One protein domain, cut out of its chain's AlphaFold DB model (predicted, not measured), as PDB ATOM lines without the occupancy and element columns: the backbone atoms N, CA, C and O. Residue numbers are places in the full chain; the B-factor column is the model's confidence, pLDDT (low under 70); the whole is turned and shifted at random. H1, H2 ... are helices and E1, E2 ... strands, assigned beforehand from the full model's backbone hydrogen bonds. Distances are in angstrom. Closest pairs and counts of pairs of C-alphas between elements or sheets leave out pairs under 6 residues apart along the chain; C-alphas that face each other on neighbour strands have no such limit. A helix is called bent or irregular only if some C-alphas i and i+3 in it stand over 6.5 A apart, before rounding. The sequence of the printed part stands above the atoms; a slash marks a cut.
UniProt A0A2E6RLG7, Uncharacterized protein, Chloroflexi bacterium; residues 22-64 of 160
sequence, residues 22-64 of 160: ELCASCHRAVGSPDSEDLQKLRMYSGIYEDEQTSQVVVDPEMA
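This is residues 22 to 64 of the 160 residues of an uncharacterized protein of Chloroflexi bacterium (UniProt A0A2E6RLG7). Two small hairpins sit side by side: a helical one, in which H1 and H2 run opposite ways, and a two-stranded one, E1 and E2, with E1 next to the later part of H2 and E2 farther off. The turn between the strands lies at one end of the longest axis and H1 at the other, while residues 33 to 38, around the start of H2, stick out. The printed part has 43 residues with two named helices and two named strands, in the order H1, H2, E1, E2; the sheet's order is E1 - E2, antiparallel, and the class is mixed, helices and strands. The whole is compact, with a radius of gyration of the C-alphas of 9.7 A, and the C-alphas span 25 by 23 by 14 A.

H1, residues 22 to 28, and H2, residues 37 to 45, touch, and their closest C-alphas are those of Ala 25 and Arg 43, 6.1 A apart. They form a helical hairpin, running opposite ways at a steep tilt of 42 degrees. Every O i to N i+4 pair is within hydrogen-bond range in H2, and 2 of 3 are in H1. A tight link of 2 residues leads from H2 to E1, residues 48 to 50; the closest C-alphas of these two elements are those of Arg 43 and Tyr 49, 6.5 A apart. E1 and E2, residues 57 to 59, form a hairpin of antiparallel neighbour strands, with 150 degrees between their directions. N 49 and O 58 are within hydrogen-bond range at 3.1 A, as are N 58 and O 49 at 2.8 A. H1 and E1 are only just apart, their closest C-alphas 8.2 A from each other. H2 and E2 are apart, and so are H1 and E2.

H1 begins at C-alpha 22, at (169.374, 161.205, 181.456), and measures 9.3 A from first to last C-alpha. It is neither bent nor irregular, but only just: C-alphas 24 and 27 are 6.3 A apart. H2 begins at C-alpha 37, at (172.037, 165.357, 198.235), and measures 12.4 A. E1 measures 7.2 A and E2 6.8 A; E2 ends at C-alpha 59, at (180.335, 160.748, 182.726).

The two C-alphas farthest apart are those of Leu 23 and Gln 53, at 27.9 A, while those of Glu 22 and Ala 64, the first and last printed, are 8.5 A apart. The printed part has no cut. The links H1 to H2, of 8 residues, and E1 to E2, of 6, are short. The mean pLDDT of the printed part is 89.6, and no printed residue is under 70.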
ATOM      1  N   GLU A  22     168.546 160.391 182.341       89.69
ATOM      2  CA  GLU A  22     169.374 161.205 181.456       89.69
ATOM      3  C   GLU A  22     168.656 162.486 181.021       89.69
ATOM      4  O   GLU A  22     169.292 163.528 180.848       89.69
ATOM      5  N   LEU A  23     167.321 162.450 180.885       92.12
ATOM      6  CA  LEU A  23     166.563 163.655 180.566       92.12
ATOM      7  C   LEU A  23     166.723 164.708 181.666       92.12
ATOM      8  O   LEU A  23     166.942 165.878 181.363       92.12
ATOM      9  N   CYS A  24     166.658 164.301 182.931       92.06
ATOM     10  CA  CYS A  24     166.848 165.202 184.062       92.06
ATOM     11  C   CYS A  24     168.297 165.716 184.116       92.06
ATOM     12  O   CYS A  24     168.540 166.912 184.299       92.06
ATOM     13  N   ALA A  25     169.261 164.820 183.896       92.06
ATOM     14  CA  ALA A  25     170.686 165.136 183.915       92.06
ATOM     15  C   ALA A  25     171.128 166.071 182.779       92.06
ATOM     16  O   ALA A  25     172.116 166.785 182.939       92.06
ATOM     17  N   SER A  26     170.380 166.143 181.671       90.56
ATOM     18  CA  SER A  26     170.681 167.045 180.547       90.56
ATOM     19  C   SER A  26     170.877 168.506 180.981       90.56
ATOM     20  O   SER A  26     171.786 169.179 180.487       90.56
ATOM     21  N   CYS A  27     170.095 168.957 181.969       92.50
ATOM     22  CA  CYS A  27     170.260 170.251 182.632       92.50
ATOM     23  C   CYS A  27     170.976 170.107 183.982       92.50
ATOM     24  O   CYS A  27     171.904 170.861 184.273       92.50
ATOM     25  N   HIS A  28     170.576 169.136 184.811       92.75
ATOM     26  CA  HIS A  28     171.056 169.037 186.195       92.75
ATOM     27  C   HIS A  28     172.518 168.601 186.350       92.75
ATOM     28  O   HIS A  28     173.068 168.709 187.446       92.75
ATOM     29  N   ARG A  29     173.195 168.215 185.260       88.50
ATOM     30  CA  ARG A  29     174.661 168.114 185.232       88.50
ATOM     31  C   ARG A  29     175.368 169.445 185.513       88.50
ATOM     32  O   ARG A  29     176.489 169.432 185.994       88.50
ATOM     33  N   ALA A  30     174.720 170.575 185.216       87.56
ATOM     34  CA  ALA A  30     175.275 171.921 185.398       87.56
ATOM     35  C   ALA A  30     174.389 172.839 186.257       87.56
ATOM     36  O   ALA A  30     174.867 173.831 186.797       87.56
ATOM     37  N   VAL A  31     173.093 172.535 186.370       91.62
ATOM     38  CA  VAL A  31     172.113 173.373 187.073       91.62
ATOM     39  C   VAL A  31     171.769 172.788 188.444       91.62
ATOM     40  O   VAL A  31     171.412 171.613 188.562       91.62
ATOM     41  N   GLY A  32     171.786 173.649 189.464       90.38
ATOM     42  CA  GLY A  32     171.433 173.326 190.847       90.38
ATOM     43  C   GLY A  32     172.651 173.177 191.759       90.38
ATOM     44  O   GLY A  32     173.775 173.016 191.284       90.38
ATOM     45  N   SER A  33     172.424 173.252 193.074       89.38
ATOM     46  CA  SER A  33     173.505 173.244 194.066       89.38
ATOM     47  C   SER A  33     174.347 171.959 193.987       89.38
ATOM     48  O   SER A  33     173.769 170.870 193.870       89.38
ATOM     49  N   PRO A  34     175.691 172.044 194.056       83.06
ATOM     50  CA  PRO A  34     176.540 170.867 194.221       83.06
ATOM     51  C   PRO A  34     176.262 170.147 195.547       83.06
ATOM     52  O   PRO A  34     176.312 168.923 195.581       83.06
ATOM     53  N   ASP A  35     175.844 170.874 196.584       88.12
ATOM     54  CA  ASP A  35     175.637 170.346 197.940       88.12
ATOM     55  C   ASP A  35     174.256 169.701 198.148       88.12
ATOM     56  O   ASP A  35     173.937 169.217 199.231       88.12
ATOM     57  N   SER A  36     173.391 169.705 197.128       93.31
ATOM     58  CA  SER A  36     172.083 169.056 197.220       93.31
ATOM     59  C   SER A  36     172.234 167.541 197.101       93.31
ATOM     60  O   SER A  36     172.494 167.025 196.012       93.31
ATOM     61  N   GLU A  37     171.989 166.826 198.201       92.94
ATOM     62  CA  GLU A  37     172.037 165.357 198.235       92.94
ATOM     63  C   GLU A  37     171.157 164.709 197.155       92.94
ATOM     64  O   GLU A  37     171.547 163.728 196.524       92.94
ATOM     65  N   ASP A  38     169.968 165.259 196.902       91.31
ATOM     66  CA  ASP A  38     169.044 164.699 195.913       91.31
ATOM     67  C   ASP A  38     169.521 164.924 194.474       91.31
ATOM     68  O   ASP A  38     169.370 164.036 193.629       91.31
ATOM     69  N   LEU A  39     170.163 166.062 194.190       92.19
ATOM     70  CA  LEU A  39     170.782 166.291 192.884       92.19
ATOM     71  C   LEU A  39     172.042 165.444 192.692       92.19
ATOM     72  O   LEU A  39     172.281 164.987 191.576       92.19
ATOM     73  N   GLN A  40     172.818 165.184 193.749       90.88
ATOM     74  CA  GLN A  40     173.948 164.252 193.685       90.88
ATOM     75  C   GLN A  40     173.472 162.832 193.359       90.88
ATOM     76  O   GLN A  40     173.994 162.220 192.429       90.88
ATOM     77  N   LYS A  41     172.416 162.345 194.031       91.50
ATOM     78  CA  LYS A  41     171.789 161.052 193.702       91.50
ATOM     79  C   LYS A  41     171.343 161.015 192.244       91.50
ATOM     80  O   LYS A  41     171.624 160.051 191.543       91.50
ATOM     81  N   LEU A  42     170.667 162.061 191.767       92.94
ATOM     82  CA  LEU A  42     170.202 162.134 190.382       92.94
ATOM     83  C   LEU A  42     171.355 162.083 189.372       92.94
ATOM     84  O   LEU A  42     171.270 161.336 188.398       92.94
ATOM     85  N   ARG A  43     172.429 162.846 189.609       92.31
ATOM     86  CA  ARG A  43     173.644 162.829 188.779       92.31
ATOM     87  C   ARG A  43     174.257 161.431 188.765       92.31
ATOM     88  O   ARG A  43     174.469 160.889 187.682       92.31
ATOM     89  N   MET A  44     174.393 160.804 189.931       90.69
ATOM     90  CA  MET A  44     174.909 159.443 190.059       90.69
ATOM     91  C   MET A  44     174.061 158.430 189.276       90.69
ATOM     92  O   MET A  44     174.610 157.657 188.500       90.69
ATOM     93  N   TYR A  45     172.727 158.479 189.386       93.38
ATOM     94  CA  TYR A  45     171.836 157.604 188.606       93.38
ATOM     95  C   TYR A  45     171.941 157.833 187.091       93.38
ATOM     96  O   TYR A  45     171.672 156.917 186.320       93.38
ATOM     97  N   SER A  46     172.348 159.028 186.653       93.50
ATOM     98  CA  SER A  46     172.658 159.313 185.245       93.50
ATOM     99  C   SER A  46     174.097 158.983 184.831       93.50
ATOM    100  O   SER A  46     174.497 159.339 183.724       93.50
ATOM    101  N   GLY A  47     174.885 158.352 185.707       92.69
ATOM    102  CA  GLY A  47     176.287 158.025 185.446       92.69
ATOM    103  C   GLY A  47     177.247 159.210 185.583       92.69
ATOM    104  O   GLY A  47     178.365 159.153 185.087       92.69
ATOM    105  N   ILE A  48     176.826 160.305 186.220       91.12
ATOM    106  CA  ILE A  48     177.646 161.503 186.432       91.12
ATOM    107  C   ILE A  48     178.111 161.530 187.885       91.12
ATOM    108  O   ILE A  48     177.287 161.625 188.798       91.12
ATOM    109  N   TYR A  49     179.420 161.490 188.103       88.12
ATOM    110  CA  TYR A  49     180.026 161.542 189.434       88.12
ATOM    111  C   TYR A  49     181.363 162.284 189.399       88.12
ATOM    112  O   TYR A  49     181.911 162.551 188.331       88.12
ATOM    113  N   GLU A  50     181.863 162.662 190.569       85.69
ATOM    114  CA  GLU A  50     183.200 163.234 190.722       85.69
ATOM    115  C   GLU A  50     184.182 162.115 191.070       85.69
ATOM    116  O   GLU A  50     183.928 161.319 191.974       85.69
ATOM    117  N   ASP A  51     185.278 162.027 190.325       84.75
ATOM    118  CA  ASP A  51     186.347 161.076 190.594       84.75
ATOM    119  C   ASP A  51     187.136 161.505 191.837       84.75
ATOM    120  O   ASP A  51     187.671 162.611 191.902       84.75
ATOM    121  N   GLU A  52     187.239 160.613 192.820       84.56
ATOM    122  CA  GLU A  52     187.860 160.924 194.113       84.56
ATOM    123  C   GLU A  52     189.368 161.208 194.013       84.56
ATOM    124  O   GLU A  52     189.928 161.878 194.879       84.56
ATOM    125  N   GLN A  53     190.047 160.699 192.980       88.88
ATOM    126  CA  GLN A  53     191.503 160.814 192.840       88.88
ATOM    127  C   GLN A  53     191.917 162.091 192.108       88.88
ATOM    128  O   GLN A  53     192.975 162.659 192.383       88.88
ATOM    129  N   THR A  54     191.101 162.528 191.155       88.56
ATOM    130  CA  THR A  54     191.402 163.636 190.243       88.56
ATOM    131  C   THR A  54     190.517 164.857 190.471       88.56
ATOM    132  O   THR A  54     190.810 165.915 189.911       88.56
ATOM    133  N   SER A  55     189.452 164.725 191.272       84.25
ATOM    134  CA  SER A  55     188.400 165.735 191.460       84.25
ATOM    135  C   SER A  55     187.782 166.202 190.135       84.25
ATOM    136  O   SER A  55     187.366 167.352 189.982       84.25
ATOM    137  N   GLN A  56     187.772 165.326 189.125       85.19
ATOM    138  CA  GLN A  56     187.182 165.606 187.818       85.19
ATOM    139  C   GLN A  56     185.777 165.022 187.731       85.19
ATOM    140  O   GLN A  56     185.508 163.932 188.225       85.19
ATOM    141  N   VAL A  57     184.879 165.730 187.046       86.75
ATOM    142  CA  VAL A  57     183.546 165.205 186.736       86.75
ATOM    143  C   VAL A  57     183.662 164.182 185.610       86.75
ATOM    144  O   VAL A  57     184.051 164.518 184.491       86.75
ATOM    145  N   VAL A  58     183.274 162.947 185.906       87.88
ATOM    146  CA  VAL A  58     183.235 161.822 184.973       87.88
ATOM    147  C   VAL A  58     181.791 161.572 184.546       87.88
ATOM    148  O   VAL A  58     180.854 161.719 185.331       87.88
ATOM    149  N   VAL A  59     181.613 161.209 183.275       88.88
ATOM    150  CA  VAL A  59     180.335 160.748 182.726       88.88
ATOM    151  C   VAL A  59     180.536 159.332 182.210       88.88
ATOM    152  O   VAL A  59     181.175 159.136 181.178       88.88
ATOM    153  N   ASP A  60     179.994 158.362 182.937       89.25
ATOM    154  CA  ASP A  60     180.119 156.936 182.665       89.25
ATOM    155  C   ASP A  60     178.729 156.305 182.454       89.25
ATOM    156  O   ASP A  60     177.994 156.063 183.419       89.25
ATOM    157  N   PRO A  61     178.341 156.032 181.197       85.31
ATOM    158  CA  PRO A  61     177.066 155.394 180.888       85.31
ATOM    159  C   PRO A  61     176.910 153.988 181.476       85.31
ATOM    160  O   PRO A  61     175.775 153.554 181.657       85.31
ATOM    161  N   GLU A  62     178.000 153.268 181.770       88.75
ATOM    162  CA  GLU A  62     177.919 151.921 182.356       88.75
ATOM    163  C   GLU A  62     177.466 151.961 183.820       88.75
ATOM    164  O   GLU A  62     176.858 151.012 184.314       88.75
ATOM    165  N   MET A  63     177.693 153.093 184.491       86.25
ATOM    166  CA  MET A  63     177.241 153.352 185.859       86.25
ATOM    167  C   MET A  63     175.817 153.919 185.925       86.25
ATOM    168  O   MET A  63     175.223 153.975 187.007       86.25
ATOM    169  N   ALA A  64     175.239 154.334 184.792       90.38
ATOM    170  CA  ALA A  64     173.868 154.822 184.756       90.38
ATOM    171  C   ALA A  64     172.885 153.705 185.145       90.38
ATOM    172  O   ALA A  64     172.999 152.556 184.722       90.38
TER     173      ALA A  64